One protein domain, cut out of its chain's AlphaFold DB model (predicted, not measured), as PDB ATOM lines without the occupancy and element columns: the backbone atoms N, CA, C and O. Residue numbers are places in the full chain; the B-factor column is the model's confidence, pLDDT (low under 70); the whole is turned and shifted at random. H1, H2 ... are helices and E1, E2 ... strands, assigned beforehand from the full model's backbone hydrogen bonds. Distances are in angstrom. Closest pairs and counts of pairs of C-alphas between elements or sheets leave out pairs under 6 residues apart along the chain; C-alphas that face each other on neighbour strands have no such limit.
ATOM      1  N   ALA A  48      -2.531  -0.491  40.046       94.56
ATOM      2  CA  ALA A  48      -1.213  -0.100  39.564       94.56
ATOM      3  C   ALA A  48      -0.124  -1.046  40.084       94.56
ATOM      4  O   ALA A  48      -0.148  -1.472  41.240       94.56
ATOM      5  N   THR A  49       0.847  -1.350  39.232       95.62
ATOM      6  CA  THR A  49       2.092  -2.011  39.632       95.62
ATOM      7  C   THR A  49       3.119  -0.985  40.114       95.62
ATOM      8  O   THR A  49       2.956   0.221  39.945       95.62
ATOM      9  N   SER A  50       4.197  -1.457  40.740       94.75
ATOM     10  CA  SER A  50       5.335  -0.603  41.082       94.75
ATOM     11  C   SER A  50       6.124  -0.211  39.834       94.75
ATOM     12  O   SER A  50       6.371  -1.060  38.972       94.75
ATOM     13  N   THR A  51       6.624   1.024  39.793       96.56
ATOM     14  CA  THR A  51       7.544   1.483  38.748       96.56
ATOM     15  C   THR A  51       8.790   0.610  38.680       96.56
ATOM     16  O   THR A  51       9.480   0.401  39.680       96.56
ATOM     17  N   ARG A  52       9.094   0.121  37.479       96.88
ATOM     18  CA  ARG A  52      10.242  -0.737  37.187       96.88
ATOM     19  C   ARG A  52      11.014  -0.220  35.981       96.88
ATOM     20  O   ARG A  52      10.474   0.513  35.155       96.88
ATOM     21  N   LYS A  53      12.297  -0.582  35.896       97.56
ATOM     22  CA  LYS A  53      13.125  -0.267  34.723       97.56
ATOM     23  C   LYS A  53      12.517  -0.889  33.470       97.56
ATOM     24  O   LYS A  53      11.853  -1.919  33.564       97.56
ATOM     25  N   MET A  54      12.765  -0.258  32.328       97.38
ATOM     26  CA  MET A  54      12.307  -0.770  31.049       97.38
ATOM     27  C   MET A  54      12.861  -2.181  30.826       97.38
ATOM     28  O   MET A  54      14.070  -2.408  30.888       97.38
ATOM     29  N   ASP A  55      11.956  -3.133  30.635       97.44
ATOM     30  CA  ASP A  55      12.249  -4.532  30.348       97.44
ATOM     31  C   ASP A  55      11.765  -4.867  28.926       97.44
ATOM     32  O   ASP A  55      11.283  -3.998  28.195       97.44
ATOM     33  N   SER A  56      11.880  -6.128  28.510       97.06
ATOM     34  CA  SER A  56      11.441  -6.554  27.175       97.06
ATOM     35  C   SER A  56       9.949  -6.328  26.917       97.06
ATOM     36  O   SER A  56       9.557  -6.133  25.771       97.06
ATOM     37  N   GLU A  57       9.108  -6.381  27.956       95.31
ATOM     38  CA  GLU A  57       7.672  -6.131  27.820       95.31
ATOM     39  C   GLU A  57       7.418  -4.642  27.577       95.31
ATOM     40  O   GLU A  57       6.696  -4.288  26.648       95.31
ATOM     41  N   GLY A  58       8.041  -3.778  28.381       96.25
ATOM     42  CA  GLY A  58       7.943  -2.333  28.219       96.25
ATOM     43  C   GLY A  58       8.484  -1.858  26.867       96.25
ATOM     44  O   GLY A  58       7.799  -1.109  26.172       96.25
ATOM     45  N   LEU A  59       9.658  -2.347  26.442       96.94
ATOM     46  CA  LEU A  59      10.224  -2.011  25.128       96.94
ATOM     47  C   LEU A  59       9.285  -2.420  23.990       96.94
ATOM     48  O   LEU A  59       9.026  -1.618  23.101       96.94
ATOM     49  N   ALA A  60       8.690  -3.615  24.055       96.31
ATOM     50  CA  ALA A  60       7.730  -4.069  23.046       96.31
ATOM     51  C   ALA A  60       6.460  -3.199  22.956       96.31
ATOM     52  O   ALA A  60       5.724  -3.305  21.980       96.31
ATOM     53  N   VAL A  61       6.173  -2.377  23.970       97.19
ATOM     54  CA  VAL A  61       5.045  -1.437  23.976       97.19
ATOM     55  C   VAL A  61       5.472  -0.049  23.510       97.19
ATOM     56  O   VAL A  61       4.823   0.520  22.639       97.19
ATOM     57  N   PHE A  62       6.537   0.512  24.087       97.44
ATOM     58  CA  PHE A  62       6.948   1.892  23.806       97.44
ATOM     59  C   PHE A  62       7.768   2.033  22.520       97.44
ATOM     60  O   PHE A  62       7.773   3.103  21.922       97.44
ATOM     61  N   GLU A  63       8.437   0.974  22.062       96.50
ATOM     62  CA  GLU A  63       9.151   0.967  20.779       96.50
ATOM     63  C   GLU A  63       8.315   0.405  19.624       96.50
ATOM     64  O   GLU A  63       8.810   0.343  18.496       96.50
ATOM     65  N   ASP A  64       7.056   0.028  19.876       97.06
ATOM     66  CA  ASP A  64       6.117  -0.297  18.804       97.06
ATOM     67  C   ASP A  64       6.050   0.866  17.801       97.06
ATOM     68  O   ASP A  64       5.976   2.037  18.185       97.06
ATOM     69  N   GLU A  65       6.114   0.548  16.506       95.06
ATOM     70  CA  GLU A  65       6.236   1.552  15.446       95.06
ATOM     71  C   GLU A  65       5.068   2.549  15.463       95.06
ATOM     72  O   GLU A  65       5.290   3.753  15.309       95.06
ATOM     73  N   GLY A  66       3.844   2.068  15.711       94.31
ATOM     74  CA  GLY A  66       2.652   2.910  15.782       94.31
ATOM     75  C   GLY A  66       2.701   3.846  16.985       94.31
ATOM     76  O   GLY A  66       2.531   5.057  16.841       94.31
ATOM     77  N   VAL A  67       3.029   3.304  18.158       96.88
ATOM     78  CA  VAL A  67       3.154   4.085  19.398       96.88
ATOM     79  C   VAL A  67       4.236   5.149  19.269       96.88
ATOM     80  O   VAL A  67       3.986   6.328  19.525       96.88
ATOM     81  N   ARG A  68       5.440   4.759  18.842       95.62
ATOM     82  CA  ARG A  68       6.563   5.684  18.690       95.62
ATOM     83  C   ARG A  68       6.224   6.792  17.699       95.62
ATOM     84  O   ARG A  68       6.479   7.958  17.990       95.62
ATOM     85  N   HIS A  69       5.639   6.451  16.552       94.94
ATOM     86  CA  HIS A  69       5.237   7.441  15.557       94.94
ATOM     87  C   HIS A  69       4.234   8.450  16.129       94.94
ATOM     88  O   HIS A  69       4.451   9.658  16.020       94.94
ATOM     89  N   GLU A  70       3.172   7.979  16.784       95.75
ATOM     90  CA  GLU A  70       2.133   8.848  17.347       95.75
ATOM     91  C   GLU A  70       2.663   9.762  18.460       95.75
ATOM     92  O   GLU A  70       2.317  10.946  18.497       95.75
ATOM     93  N   VAL A  71       3.571   9.263  19.306       94.81
ATOM     94  CA  VAL A  71       4.256  10.084  20.317       94.81
ATOM     95  C   VAL A  71       5.034  11.221  19.650       94.81
ATOM     96  O   VAL A  71       4.873  12.383  20.025       94.81
ATOM     97  N   LEU A  72       5.836  10.921  18.624       91.88
ATOM     98  CA  LEU A  72       6.613  11.936  17.900       91.88
ATOM     99  C   LEU A  72       5.713  12.969  17.209       91.88
ATOM    100  O   LEU A  72       6.009  14.167  17.233       91.88
ATOM    101  N   VAL A  73       4.597  12.527  16.624       91.50
ATOM    102  CA  VAL A  73       3.593  13.418  16.025       91.50
ATOM    103  C   VAL A  73       2.984  14.338  17.082       91.50
ATOM    104  O   VAL A  73       2.863  15.541  16.838       91.50
ATOM    105  N   LYS A  74       2.642  13.817  18.267       91.12
ATOM    106  CA  LYS A  74       2.094  14.628  19.361       91.12
ATOM    107  C   LYS A  74       3.101  15.666  19.859       91.12
ATOM    108  O   LYS A  74       2.713  16.823  19.988       91.12
ATOM    109  N   ILE A  75       4.375  15.306  20.051       89.31
ATOM    110  CA  ILE A  75       5.440  16.265  20.409       89.31
ATOM    111  C   ILE A  75       5.538  17.378  19.356       89.31
ATOM    112  O   ILE A  75       5.571  18.559  19.695       89.31
ATOM    113  N   ASN A  76       5.535  17.020  18.066       85.69
ATOM    114  CA  ASN A  76       5.604  18.005  16.983       85.69
ATOM    115  C   ASN A  76       4.393  18.945  16.982       85.69
ATOM    116  O   ASN A  76       4.540  20.147  16.761       85.69
ATOM    117  N   LYS A  77       3.199  18.403  17.249       86.12
ATOM    118  CA  LYS A  77       1.972  19.191  17.356       86.12
ATOM    119  C   LYS A  77       2.061  20.208  18.495       86.12
ATOM    120  O   LYS A  77       1.819  21.381  18.228       86.12
ATOM    121  N   LEU A  78       2.469  19.785  19.695       84.94
ATOM    122  CA  LEU A  78       2.662  20.682  20.845       84.94
ATOM    123  C   LEU A  78       3.674  21.791  20.511       84.94
ATOM    124  O   LEU A  78       3.409  22.967  20.719       84.94
ATOM    125  N   ALA A  79       4.789  21.444  19.862       82.00
ATOM    126  CA  ALA A  79       5.791  22.423  19.429       82.00
ATOM    127  C   ALA A  79       5.242  23.447  18.424       82.00
ATOM    128  O   ALA A  79       5.617  24.622  18.431       82.00
ATOM    129  N   HIS A  80       4.362  23.007  17.524       79.62
ATOM    130  CA  HIS A  80       3.734  23.894  16.555       79.62
ATOM    131  C   HIS A  80       2.686  24.808  17.202       79.62
ATOM    132  O   HIS A  80       2.596  25.985  16.846       79.62
ATOM    133  N   GLU A  81       1.914  24.281  18.152       80.44
ATOM    134  CA  GLU A  81       0.942  25.042  18.940       80.44
ATOM    135  C   GLU A  81       1.649  26.093  19.812       80.44
ATOM    136  O   GLU A  81       1.245  27.259  19.800       80.44
ATOM    137  N   ASP A  82       2.786  25.747  20.418       76.94
ATOM    138  CA  ASP A  82       3.673  26.676  21.125       76.94
ATOM    139  C   ASP A  82       4.160  27.822  20.251       76.94
ATOM    140  O   ASP A  82       4.062  28.985  20.642       76.94
ATOM    141  N   PHE A  83       4.653  27.513  19.052       74.75
ATOM    142  CA  PHE A  83       5.128  28.534  18.124       74.75
ATOM    143  C   PHE A  83       4.004  29.483  17.689       74.75
ATOM    144  O   PHE A  83       4.205  30.690  17.573       74.75
ATOM    145  N   LYS A  84       2.808  28.941  17.437       75.00
ATOM    146  CA  LYS A  84       1.676  29.706  16.906       75.00
ATOM    147  C   LYS A  84       0.974  30.553  17.969       75.00
ATOM    148  O   LYS A  84       0.486  31.638  17.651       75.00
ATOM    149  N   HIS A  85       0.873  30.044  19.191       76.19
ATOM    150  CA  HIS A  85       0.020  30.605  20.240       76.19
ATOM    151  C   HIS A  85       0.790  31.055  21.490       76.19
ATOM    152  O   HIS A  85       0.208  31.718  22.344       76.19
ATOM    153  N   GLY A  86       2.086  30.743  21.597       70.31
ATOM    154  CA  GLY A  86       2.908  31.080  22.761       70.31
ATOM    155  C   GLY A  86       2.578  30.253  24.006       70.31
ATOM    156  O   GLY A  86       2.792  30.744  25.114       70.31
ATOM    157  N   LEU A  87       2.039  29.037  23.832       65.12
ATOM    158  CA  LEU A  87       1.516  28.193  24.917       65.12
ATOM    159  C   LEU A  87       2.606  27.593  25.815       65.12
ATOM    160  O   LEU A  87       2.327  27.344  26.977       65.12
ATOM    161  N   LYS A  88       3.844  27.455  25.328       74.06
ATOM    162  CA  LYS A  88       5.021  26.948  26.061       74.06
ATOM    163  C   LYS A  88       4.886  25.528  26.643       74.06
ATOM    164  O   LYS A  88       5.589  25.191  27.591       74.06
ATOM    165  N   GLU A  89       4.039  24.684  26.073       70.38
ATOM    166  CA  GLU A  89       3.817  23.287  26.458       70.38
ATOM    167  C   GLU A  89       5.049  22.388  26.255       70.38
ATOM    168  O   GLU A  89       5.208  21.394  26.951       70.38
ATOM    169  N   VAL A  90       5.948  22.714  25.330       69.25
ATOM    170  CA  VAL A  90       7.234  22.027  25.114       69.25
ATOM    171  C   VAL A  90       8.397  23.015  25.066       69.25
ATOM    172  O   VAL A  90       9.452  22.713  24.513       69.25
ATOM    173  N   ALA A  91       8.240  24.196  25.671       59.62
ATOM    174  CA  ALA A  91       9.237  25.270  25.628       59.62
ATOM    175  C   ALA A  91      10.610  24.880  26.197       59.62
ATOM    176  O   ALA A  91      11.608  25.522  25.877       59.62
ATOM    177  N   ALA A  92      10.667  23.846  27.038       59.78
ATOM    178  CA  ALA A  92      11.919  23.314  27.555       59.78
ATOM    179  C   ALA A  92      12.738  22.557  26.494       59.78
ATOM    180  O   ALA A  92      13.930  22.336  26.704       59.78
ATOM    181  N   LEU A  93      12.138  22.149  25.373       62.56
ATOM    182  CA  LEU A  93      12.831  21.483  24.275       62.56
ATOM    183  C   LEU A  93      13.242  22.505  23.213       62.56
ATOM    184  O   LEU A  93      12.435  23.310  22.747       62.56
ATOM    185  N   GLU A  94      14.488  22.423  22.754       63.84
ATOM    186  CA  GLU A  94      14.990  23.241  21.643       63.84
ATOM    187  C   GLU A  94      14.551  22.661  20.285       63.84
ATOM    188  O   GLU A  94      15.365  22.363  19.414       63.84
ATOM    189  N   LEU A  95      13.241  22.470  20.088       64.25
ATOM    190  CA  LEU A  95      12.706  21.803  18.891       64.25
ATOM    191  C   LEU A  95      12.823  22.655  17.621       64.25
ATOM    192  O   LEU A  95      12.712  22.120  16.515       64.25
ATOM    193  N   VAL A  96      13.047  23.964  17.763       56.50
ATOM    194  CA  VAL A  96      13.222  24.926  16.668       56.50
ATOM    195  C   VAL A  96      14.452  25.781  16.964       56.50
ATOM    196  O   VAL A  96      14.478  26.518  17.945       56.50
ATOM    197  N   GLY A  97      15.476  25.674  16.120       56.28
ATOM    198  CA  GLY A  97      16.684  26.486  16.214       56.28
ATOM    199  C   GLY A  97      16.433  27.961  15.867       56.28
ATOM    200  O   GLY A  97      15.413  28.291  15.253       56.28
ATOM    201  N   PRO A  98      17.380  28.857  16.203       54.22
ATOM    202  CA  PRO A  98      17.260  30.305  15.991       54.22
ATOM    203  C   PRO A  98      17.044  30.716  14.522       54.22
ATOM    204  O   PRO A  98      16.474  31.772  14.265       54.22
ATOM    205  N   ASP A  99      17.412  29.854  13.571       57.91
ATOM    206  CA  ASP A  99      17.238  30.070  12.127       57.91
ATOM    207  C   ASP A  99      15.921  29.485  11.566       57.91
ATOM    208  O   ASP A  99      15.712  29.441  10.355       57.91
ATOM    209  N   GLY A 100      15.029  28.978  12.429       53.69
ATOM    210  CA  GLY A 100      13.779  28.317  12.028       53.69
ATOM    211  C   GLY A 100      13.933  26.844  11.616       53.69
ATOM    212  O   GLY A 100      12.970  26.227  11.153       53.69
ATOM    213  N   ILE A 101      15.121  26.256  11.793       49.31
ATOM    214  CA  ILE A 101      15.389  24.838  11.507       49.31
ATOM    215  C   ILE A 101      14.836  23.979  12.650       49.31
ATOM    216  O   ILE A 101      15.248  24.124  13.798       49.31
ATOM    217  N   LYS A 102      13.907  23.063  12.347       58.97
ATOM    218  CA  LYS A 102      13.360  22.117  13.333       58.97
ATOM    219  C   LYS A 102      14.431  21.086  13.714       58.97
ATOM    220  O   LYS A 102      14.692  20.183  12.924       58.97
ATOM    221  N   LYS A 103      15.044  21.222  14.896       65.00
ATOM    222  CA  LYS A 103      16.086  20.306  15.406       65.00
ATOM    223  C   LYS A 103      15.516  18.910  15.704       65.00
ATOM    224  O   LYS A 103      16.205  17.919  15.502       65.00
ATOM    225  N   GLY A 104      14.234  18.831  16.076       70.62
ATOM    226  CA  GLY A 104      13.613  17.579  16.517       70.62
ATOM    227  C   GLY A 104      14.080  17.172  17.917       70.62
ATOM    228  O   GLY A 104      14.670  17.982  18.623       70.62
ATOM    229  N   ILE A 105      13.769  15.938  18.318       83.25
ATOM    230  CA  ILE A 105      14.326  15.329  19.537       83.25
ATOM    231  C   ILE A 105      15.681  14.687  19.220       83.25
ATOM    232  O   ILE A 105      15.890  14.243  18.089       83.25
ATOM    233  N   ASP A 106      16.566  14.591  20.209       85.75
ATOM    234  CA  ASP A 106      17.910  14.042  20.004       85.75
ATOM    235  C   ASP A 106      17.880  12.506  19.908       85.75
ATOM    236  O   ASP A 106      18.566  11.905  19.077       85.75
ATOM    237  N   TYR A 107      17.056  11.853  20.732       92.00
ATOM    238  CA  TYR A 107      16.853  10.403  20.718       92.00
ATOM    239  C   TYR A 107      15.488  10.021  21.299       92.00
ATOM    240  O   TYR A 107      14.723  10.872  21.724       92.00
ATOM    241  N   TYR A 108      15.145   8.733  21.270       94.88
ATOM    242  CA  TYR A 108      13.933   8.190  21.890       94.88
ATOM    243  C   TYR A 108      14.344   6.991  22.739       94.88
ATOM    244  O   TYR A 108      14.629   5.931  22.183       94.88
ATOM    245  N   HIS A 109      14.437   7.172  24.057       97.00
ATOM    246  CA  HIS A 109      14.953   6.152  24.967       97.00
ATOM    247  C   HIS A 109      13.963   5.885  26.111       97.00
ATOM    248  O   HIS A 109      13.918   6.635  27.086       97.00
ATOM    249  N   PRO A 110      13.153   4.816  26.021       97.44
ATOM    250  CA  PRO A 110      12.270   4.410  27.110       97.44
ATOM    251  C   PRO A 110      13.082   3.929  28.328       97.44
ATOM    252  O   PRO A 110      13.865   2.988  28.222       97.44
ATOM    253  N   LEU A 111      12.892   4.544  29.502       97.69
ATOM    254  CA  LEU A 111      13.743   4.303  30.681       97.69
ATOM    255  C   LEU A 111      13.096   3.413  31.746       97.69
ATOM    256  O   LEU A 111      13.712   2.479  32.273       97.69
ATOM    257  N   ARG A 112      11.852   3.718  32.112       98.19
ATOM    258  CA  ARG A 112      11.096   3.002  33.147       98.19
ATOM    259  C   ARG A 112       9.608   3.186  32.939       98.19
ATOM    260  O   ARG A 112       9.184   4.111  32.256       98.19
ATOM    261  N   TYR A 113       8.826   2.305  33.537       98.38
ATOM    262  CA  TYR A 113       7.380   2.353  33.425       98.38
ATOM    263  C   TYR A 113       6.710   1.667  34.613       98.38
ATOM    264  O   TYR A 113       7.340   0.913  35.359       98.38
ATOM    265  N   PHE A 114       5.420   1.919  34.781       97.62
ATOM    266  CA  PHE A 114       4.527   1.070  35.557       97.62
ATOM    267  C   PHE A 114       3.286   0.757  34.726       97.62
ATOM    268  O   PHE A 114       3.053   1.354  33.673       97.62
ATOM    269  N   THR A 115       2.495  -0.200  35.188       97.19
ATOM    270  CA  THR A 115       1.253  -0.587  34.519       97.19
ATOM    271  C   THR A 115       0.048  -0.346  35.401       97.19
ATOM    272  O   THR A 115       0.129  -0.483  36.620       97.19
ATOM    273  N   VAL A 116      -1.082  -0.030  34.776       96.19
ATOM    274  CA  VAL A 116      -2.398   0.021  35.406       96.19
ATOM    275  C   VAL A 116      -3.285  -1.013  34.728       96.19
ATOM    276  O   VAL A 116      -3.663  -0.864  33.566       96.19
ATOM    277  N   ASN A 117      -3.607  -2.081  35.453       94.75
ATOM    278  CA  ASN A 117      -4.531  -3.106  34.984       94.75
ATOM    279  C   ASN A 117      -5.958  -2.582  35.100       94.75
ATOM    280  O   ASN A 117      -6.337  -2.094  36.164       94.75
ATOM    281  N   ARG A 118      -6.737  -2.719  34.027       91.31
ATOM    282  CA  ARG A 118      -8.140  -2.304  33.935       91.31
ATOM    283  C   ARG A 118      -8.979  -3.433  33.333       91.31
ATOM    284  O   ARG A 118      -8.431  -4.295  32.646       91.31
ATOM    285  N   PRO A 119     -10.314  -3.420  33.500       90.25
ATOM    286  CA  PRO A 119     -11.172  -4.468  32.939       90.25
ATOM    287  C   PRO A 119     -11.035  -4.655  31.418       90.25
ATOM    288  O   PRO A 119     -11.208  -5.762  30.917       90.25
ATOM    289  N   LEU A 120     -10.710  -3.584  30.685       89.56
ATOM    290  CA  LEU A 120     -10.606  -3.580  29.219       89.56
ATOM    291  C   LEU A 120      -9.167  -3.681  28.691       89.56
ATOM    292  O   LEU A 120      -8.956  -3.515  27.496       89.56
ATOM    293  N   GLY A 121      -8.176  -3.912  29.555       94.12
ATOM    294  CA  GLY A 121      -6.780  -4.023  29.143       94.12
ATOM    295  C   GLY A 121      -5.810  -3.406  30.139       94.12
ATOM    296  O   GLY A 121      -6.138  -3.163  31.297       94.12
ATOM    297  N   VAL A 122      -4.596  -3.135  29.677       96.25
ATOM    298  CA  VAL A 122      -3.507  -2.620  30.509       96.25
ATOM    299  C   VAL A 122      -3.044  -1.286  29.953       96.25
ATOM    300  O   VAL A 122      -2.766  -1.172  28.760       96.25
ATOM    301  N   ASP A 123      -2.955  -0.283  30.818       96.69
ATOM    302  CA  ASP A 123      -2.255   0.954  30.499       96.69
ATOM    303  C   ASP A 123      -0.808   0.856  30.953       96.69
ATOM    304  O   ASP A 123      -0.524   0.472  32.085       96.69
ATOM    305  N   TYR A 124       0.098   1.241  30.073       97.44
ATOM    306  CA  TYR A 124       1.517   1.377  30.327       97.44
ATOM    307  C   TYR A 124       1.809   2.863  30.467       97.44
ATOM    308  O   TYR A 124       1.572   3.634  29.536       97.44
ATOM    309  N   ILE A 125       2.303   3.259  31.635       97.62
ATOM    310  CA  ILE A 125       2.734   4.626  31.917       97.62
ATOM    311  C   ILE A 125       4.252   4.618  31.921       97.62
ATOM    312  O   ILE A 125       4.848   3.994  32.798       97.62
ATOM    313  N   GLY A 126       4.864   5.241  30.921       97.44
ATOM    314  CA  GLY A 126       6.299   5.181  30.668       97.44
ATOM    315  C   GLY A 126       6.962   6.543  30.729       97.44
ATOM    316  O   GLY A 126       6.383   7.543  30.321       97.44
ATOM    317  N   GLU A 127       8.198   6.561  31.205       98.00
ATOM    318  CA  GLU A 127       9.115   7.678  31.035       98.00
ATOM    319  C   GLU A 127      10.013   7.415  29.827       98.00
ATOM    320  O   GLU A 127      10.655   6.361  29.738       98.00
ATOM    321  N   ILE A 128      10.077   8.389  28.923       97.75
ATOM    322  CA  ILE A 128      10.890   8.331  27.713       97.75
ATOM    323  C   ILE A 128      11.793   9.552  27.690       97.75
ATOM    324  O   ILE A 128      11.304  10.679  27.629       97.75
ATOM    325  N   GLU A 129      13.100   9.325  27.739       95.81
ATOM    326  CA  GLU A 129      14.091  10.382  27.591       95.81
ATOM    327  C   GLU A 129      14.239  10.731  26.111       95.81
ATOM    328  O   GLU A 129      14.393   9.846  25.258       95.81
ATOM    329  N   ILE A 130      14.142  12.026  25.815       92.81
ATOM    330  CA  ILE A 130      14.120  12.554  24.444       92.81
ATOM    331  C   ILE A 130      15.245  13.557  24.154       92.81
ATOM    332  O   ILE A 130      15.541  13.855  22.997       92.81
ATOM    333  N   GLU A 131      15.881  14.052  25.210       90.50
ATOM    334  CA  GLU A 131      17.084  14.881  25.227       90.50
ATOM    335  C   GLU A 131      17.764  14.651  26.589       90.50
ATOM    336  O   GLU A 131      17.103  14.222  27.537       90.50
ATOM    337  N   GLU A 132      19.065  14.917  26.707       89.94
ATOM    338  CA  GLU A 132      19.812  14.686  27.948       89.94
ATOM    339  C   GLU A 132      19.140  15.360  29.156       89.94
ATOM    340  O   GLU A 132      19.023  16.585  29.242       89.94
ATOM    341  N   GLY A 133      18.680  14.540  30.105       89.69
ATOM    342  CA  GLY A 133      18.024  15.011  31.324       89.69
ATOM    343  C   GLY A 133      16.595  15.539  31.137       89.69
ATOM    344  O   GLY A 133      16.021  16.043  32.111       89.69
ATOM    345  N   LYS A 134      16.014  15.413  29.936       91.44
ATOM    346  CA  LYS A 134      14.631  15.786  29.615       91.44
ATOM    347  C   LYS A 134      13.848  14.567  29.131       91.44
ATOM    348  O   LYS A 134      14.153  13.950  28.107       91.44
ATOM    349  N   SER A 135      12.774  14.274  29.846       94.56
ATOM    350  CA  SER A 135      11.878  13.160  29.569       94.56
ATOM    351  C   SER A 135      10.458  13.639  29.300       94.56
ATOM    352  O   SER A 135      10.058  14.734  29.685       94.56
ATOM    353  N   ILE A 136       9.665  12.774  28.686       94.94
ATOM    354  CA  ILE A 136       8.208  12.880  28.638       94.94
ATOM    355  C   ILE A 136       7.595  11.679  29.348       94.94
ATOM    356  O   ILE A 136       8.181  10.592  29.376       94.94
ATOM    357  N   HIS A 137       6.402  11.863  29.901       96.44
ATOM    358  CA  HIS A 137       5.612  10.767  30.446       96.44
ATOM    359  C   HIS A 137       4.504  10.410  29.458       96.44
ATOM    360  O   HIS A 137       3.736  11.268  29.033       96.44
ATOM    361  N   VAL A 138       4.442   9.143  29.063       96.94
ATOM    362  CA  VAL A 138       3.574   8.652  27.989       96.94
ATOM    363  C   VAL A 138       2.653   7.575  28.525       96.94
ATOM    364  O   VAL A 138       3.090   6.672  29.238       96.94
ATOM    365  N   ARG A 139       1.384   7.637  28.128       96.81
ATOM    366  CA  ARG A 139       0.384   6.610  28.396       96.81
ATOM    367  C   ARG A 139       0.050   5.861  27.114       96.81
ATOM    368  O   ARG A 139      -0.334   6.459  26.110       96.81
ATOM    369  N   VAL A 140       0.164   4.540  27.174       97.44
ATOM    370  CA  VAL A 140      -0.114   3.620  26.066       97.44
ATOM    371  C   VAL A 140      -1.099   2.568  26.546       97.44
ATOM    372  O   VAL A 140      -0.909   1.988  27.610       97.44
ATOM    373  N   HIS A 141      -2.155   2.310  25.784       96.38
ATOM    374  CA  HIS A 141      -3.164   1.316  26.130       96.38
ATOM    375  C   HIS A 141      -2.995   0.042  25.303       96.38
ATOM    376  O   HIS A 141      -2.809   0.096  24.089       96.38
ATOM    377  N   LYS A 142      -3.134  -1.117  25.945       96.12
ATOM    378  CA  LYS A 142      -3.180  -2.420  25.284       96.12
ATOM    379  C   LYS A 142      -4.423  -3.186  25.721       96.12
ATOM    380  O   LYS A 142      -4.501  -3.655  26.854       96.12
ATOM    381  N   ALA A 143      -5.363  -3.373  24.794       93.12
ATOM    382  CA  ALA A 143      -6.670  -3.982  25.069       93.12
ATOM    383  C   ALA A 143      -6.622  -5.487  25.425       93.12
ATOM    384  O   ALA A 143      -7.616  -6.067  25.849       93.12
ATOM    385  N   GLY A 144      -5.480  -6.158  25.233       88.19
ATOM    386  CA  GLY A 144      -5.294  -7.562  25.608       88.19
ATOM    387  C   GLY A 144      -4.137  -8.243  24.880       88.19
ATOM    388  O   GLY A 144      -3.464  -7.646  24.037       88.19
ATOM    389  N   SER A 145      -3.907  -9.521  25.190       80.75
ATOM    390  CA  SER A 145      -2.916 -10.351  24.498       80.75
ATOM    391  C   SER A 145      -3.320 -10.551  23.033       80.75
ATOM    392  O   SER A 145      -4.349 -11.164  22.759       80.75
ATOM    393  N   GLY A 146      -2.517 -10.034  22.102       83.12
ATOM    394  CA  GLY A 146      -2.766 -10.116  20.656       83.12
ATOM    395  C   GLY A 146      -3.237  -8.812  20.010       83.12
ATOM    396  O   GLY A 146      -3.231  -8.720  18.788       83.12
ATOM    397  N   ASN A 147      -3.582  -7.792  20.803       92.44
ATOM    398  CA  ASN A 147      -3.835  -6.448  20.287       92.44
ATOM    399  C   ASN A 147      -2.538  -5.631  20.265       92.44
ATOM    400  O   ASN A 147      -1.714  -5.744  21.182       92.44
ATOM    401  N   ALA A 148      -2.388  -4.801  19.233       94.19
ATOM    402  CA  ALA A 148      -1.316  -3.820  19.169       94.19
ATOM    403  C   ALA A 148      -1.484  -2.781  20.297       94.19
ATOM    404  O   ALA A 148      -2.621  -2.449  20.657       94.19
ATOM    405  N   PRO A 149      -0.382  -2.300  20.890       96.69
ATOM    406  CA  PRO A 149      -0.436  -1.163  21.793       96.69
ATOM    407  C   PRO A 149      -0.841   0.101  21.019       96.69
ATOM    408  O   PRO A 149      -0.483   0.274  19.859       96.69
ATOM    409  N   VAL A 150      -1.603   0.981  21.662       96.62
ATOM    410  CA  VAL A 150      -2.095   2.228  21.064       96.62
ATOM    411  C   VAL A 150      -1.693   3.387  21.958       96.62
ATOM    412  O   VAL A 150      -1.951   3.365  23.167       96.62
ATOM    413  N   PHE A 151      -1.052   4.399  21.380       96.69
ATOM    414  CA  PHE A 151      -0.720   5.610  22.113       96.69
ATOM    415  C   PHE A 151      -2.009   6.322  22.545       96.69
ATOM    416  O   PHE A 151      -2.972   6.437  21.792       96.69
ATOM    417  N   HIS A 152      -2.044   6.765  23.800       94.50
ATOM    418  CA  HIS A 152      -3.218   7.417  24.366       94.50
ATOM    419  C   HIS A 152      -2.969   8.906  24.590       94.50
ATOM    420  O   HIS A 152      -3.701   9.743  24.065       94.50
ATOM    421  N   SER A 153      -1.937   9.245  25.364       94.38
ATOM    422  CA  SER A 153      -1.629  10.634  25.705       94.38
ATOM    423  C   SER A 153      -0.193  10.812  26.202       94.38
ATOM    424  O   SER A 153       0.489   9.855  26.574       94.38
ATOM    425  N   ILE A 154       0.259  12.068  26.198       94.12
ATOM    426  CA  ILE A 154       1.447  12.540  26.920       94.12
ATOM    427  C   ILE A 154       0.937  13.322  28.133       94.12
ATOM    428  O   ILE A 154      -0.064  14.029  28.007       94.12
ATOM    429  N   ASP A 155       1.597  13.178  29.278       92.56
ATOM    430  CA  ASP A 155       1.304  13.981  30.466       92.56
ATOM    431  C   ASP A 155       1.671  15.443  30.215       92.56
ATOM    432  O   ASP A 155       2.754  15.740  29.711       92.56
ATOM    433  N   THR A 156       0.778  16.354  30.577       87.69
ATOM    434  CA  THR A 156       0.968  17.794  30.411       87.69
ATOM    435  C   THR A 156       0.599  18.495  31.708       87.69
ATOM    436  O   THR A 156      -0.541  18.394  32.169       87.69
ATOM    437  N   ARG A 157       1.552  19.226  32.280       84.12
ATOM    438  CA  ARG A 157       1.339  20.157  33.392       84.12
ATOM    439  C   ARG A 157       1.063  21.570  32.854       84.12
ATOM    440  O   ARG A 157       1.248  21.804  31.656       84.12
ATOM    441  N   PRO A 158       0.617  22.517  33.696       80.69
ATOM    442  CA  PRO A 158       0.566  23.927  33.328       80.69
ATOM    443  C   PRO A 158       1.885  24.414  32.710       80.69
ATOM    444  O   PRO A 158       2.976  23.959  33.063       80.69
ATOM    445  N   SER A 159       1.799  25.334  31.753       72.88
ATOM    446  CA  SER A 159       2.956  25.789  30.973       72.88
ATOM    447  C   SER A 159       4.043  26.473  31.808       72.88
ATOM    448  O   SER A 159       5.213  26.475  31.431       72.88
ATOM    449  N   ASP A 160       3.671  27.070  32.937       73.94
ATOM    450  CA  ASP A 160       4.581  27.652  33.924       73.94
ATOM    451  C   ASP A 160       5.340  26.598  34.747       73.94
ATOM    452  O   ASP A 160       6.386  26.911  35.315       73.94
ATOM    453  N   GLU A 161       4.886  25.343  34.731       71.19
ATOM    454  CA  GLU A 161       5.525  24.194  35.383       71.19
ATOM    455  C   GLU A 161       6.341  23.312  34.416       71.19
ATOM    456  O   GLU A 161       6.827  22.250  34.804       71.19
ATOM    457  N   GLY A 162       6.523  23.745  33.162       69.69
ATOM    458  CA  GLY A 162       7.320  23.028  32.155       69.69
ATOM    459  C   GLY A 162       6.511  22.214  31.141       69.69
ATOM    460  O   GLY A 162       7.098  21.599  30.249       69.69
ATOM    461  N   GLY A 163       5.175  22.249  31.224       85.75
ATOM    462  CA  GLY A 163       4.302  21.654  30.216       85.75
ATOM    463  C   GLY A 163       4.399  20.127  30.159       85.75
ATOM    464  O   GLY A 163       4.176  19.435  31.152       85.75
ATOM    465  N   ALA A 164       4.700  19.595  28.979       87.88
ATOM    466  CA  ALA A 164       4.815  18.168  28.691       87.88
ATOM    467  C   ALA A 164       6.206  17.580  28.986       87.88
ATOM    468  O   ALA A 164       6.425  16.386  28.774       87.88
ATOM    469  N   VAL A 165       7.165  18.415  29.394       89.94
ATOM    470  CA  VAL A 165       8.580  18.049  29.516       89.94
ATOM    471  C   VAL A 165       8.964  18.002  30.987       89.94
ATOM    472  O   VAL A 165       8.841  18.985  31.711       89.94
ATOM    473  N   PHE A 166       9.478  16.856  31.408       91.19
ATOM    474  CA  PHE A 166       9.889  16.569  32.776       91.19
ATOM    475  C   PHE A 166      11.400  16.447  32.861       91.19
ATOM    476  O   PHE A 166      12.067  16.062  31.897       91.19
ATOM    477  N   LYS A 167      11.961  16.702  34.040       91.94
ATOM    478  CA  LYS A 167      13.328  16.279  34.317       91.94
ATOM    479  C   LYS A 167      13.376  14.755  34.400       91.94
ATOM    480  O   LYS A 167      12.558  14.129  35.079       91.94
ATOM    481  N   THR A 168      14.378  14.156  33.770       93.88
ATOM    482  CA  THR A 168      14.587  12.708  33.842       93.88
ATOM    483  C   THR A 168      14.690  12.233  35.292       93.88
ATOM    484  O   THR A 168      15.429  12.799  36.105       93.88
TER     485      THR A 168
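What this domain is: This is residues 48 to 168 of the 177 residues of an uncharacterized protein of Kwoniella dejecticola CBS 10117 (UniProt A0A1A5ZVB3). A strongly twisted sheet of four strands makes one layer, and two helices over one of its faces make the other: short H1 packs mainly on E1 and E2, and long H2 packs on E4 and E3 with its residues 66 to 75. A long loop, residues 86 to 108, lies between H2 and the sheet's first strand; its Asp 99 and Pro 119, between E1 and E2, mark the two ends of the length. The printed part has 121 residues, with named elements in the order H1, H2, E1, E2, E3, E4; the sheet's order is E1, E2, E3, E4, antiparallel throughout, and the class is mixed, helices and strands. It is compact, with a radius of gyration of the C-alphas of 14.7 A, yet elongated, spanning 46 by 26 by 24 A.

How they stand to each other: H1, residues 56 to 62, is on the sheet; its closest C-alpha pair with E1, residues 109 to 118, is Phe 62 and Pro 110, 6.8 A apart. H2, residues 65 to 85, is close to H1 but not clearly touching, with the C-alphas of Phe 62 and Arg 68 closest at 6.4 A; they run the same way at a steep tilt of 38 degrees. E1 bends by 62 degrees at residue 112. Next come E2, residues 121 to 131, E3, residues 134 to 142, and E4, residues 150 to 154. E1 to E4 form a meander, each strand the antiparallel neighbour of the one before, and each successive pair is a hairpin. Within hydrogen-bond range are N 114 and O 125, 2.9 A, for E1 and E2; N 126 and O 138, 2.8 A, for E2 and E3; and N 141 and O 150, 2.8 A, for E3 and E4. Edge strands E1 and E4 are apart. H2 is on the sheet at a height of 10.1 A, over E3 and slantwise to the strands, at 48 degrees to E3 on the local plane; its closest C-alpha pair with E4 is Val 67 and Phe 151, 5.0 A. Residues 134 to 135 of E3 also pair, antiparallel, with residues 166 to 167. In H1 and H2 every O i to N i+4 pair is within hydrogen-bond range.

Where its parts are: H1 begins at C-alpha 56, (11.441, -6.554, 27.175), and is 10.1 A long. H2 measures 30.1 A and ends at C-alpha 85, (0.020, 30.605, 20.240). E1 measures 26.2 A, E2 30.7 A, E3 25.8 A and E4 12.4 A, ending at C-alpha 154, (1.447, 12.540, 26.920).

The domain as a whole: The C-alphas farthest apart, those of Asp 99 and Pro 119, are 49.3 A from each other. The printed part has no cut, and the link from H2 to E1 is long. Mean pLDDT of the printed part is 87.0; residues 87, 90 to 103 and 162 are under 70.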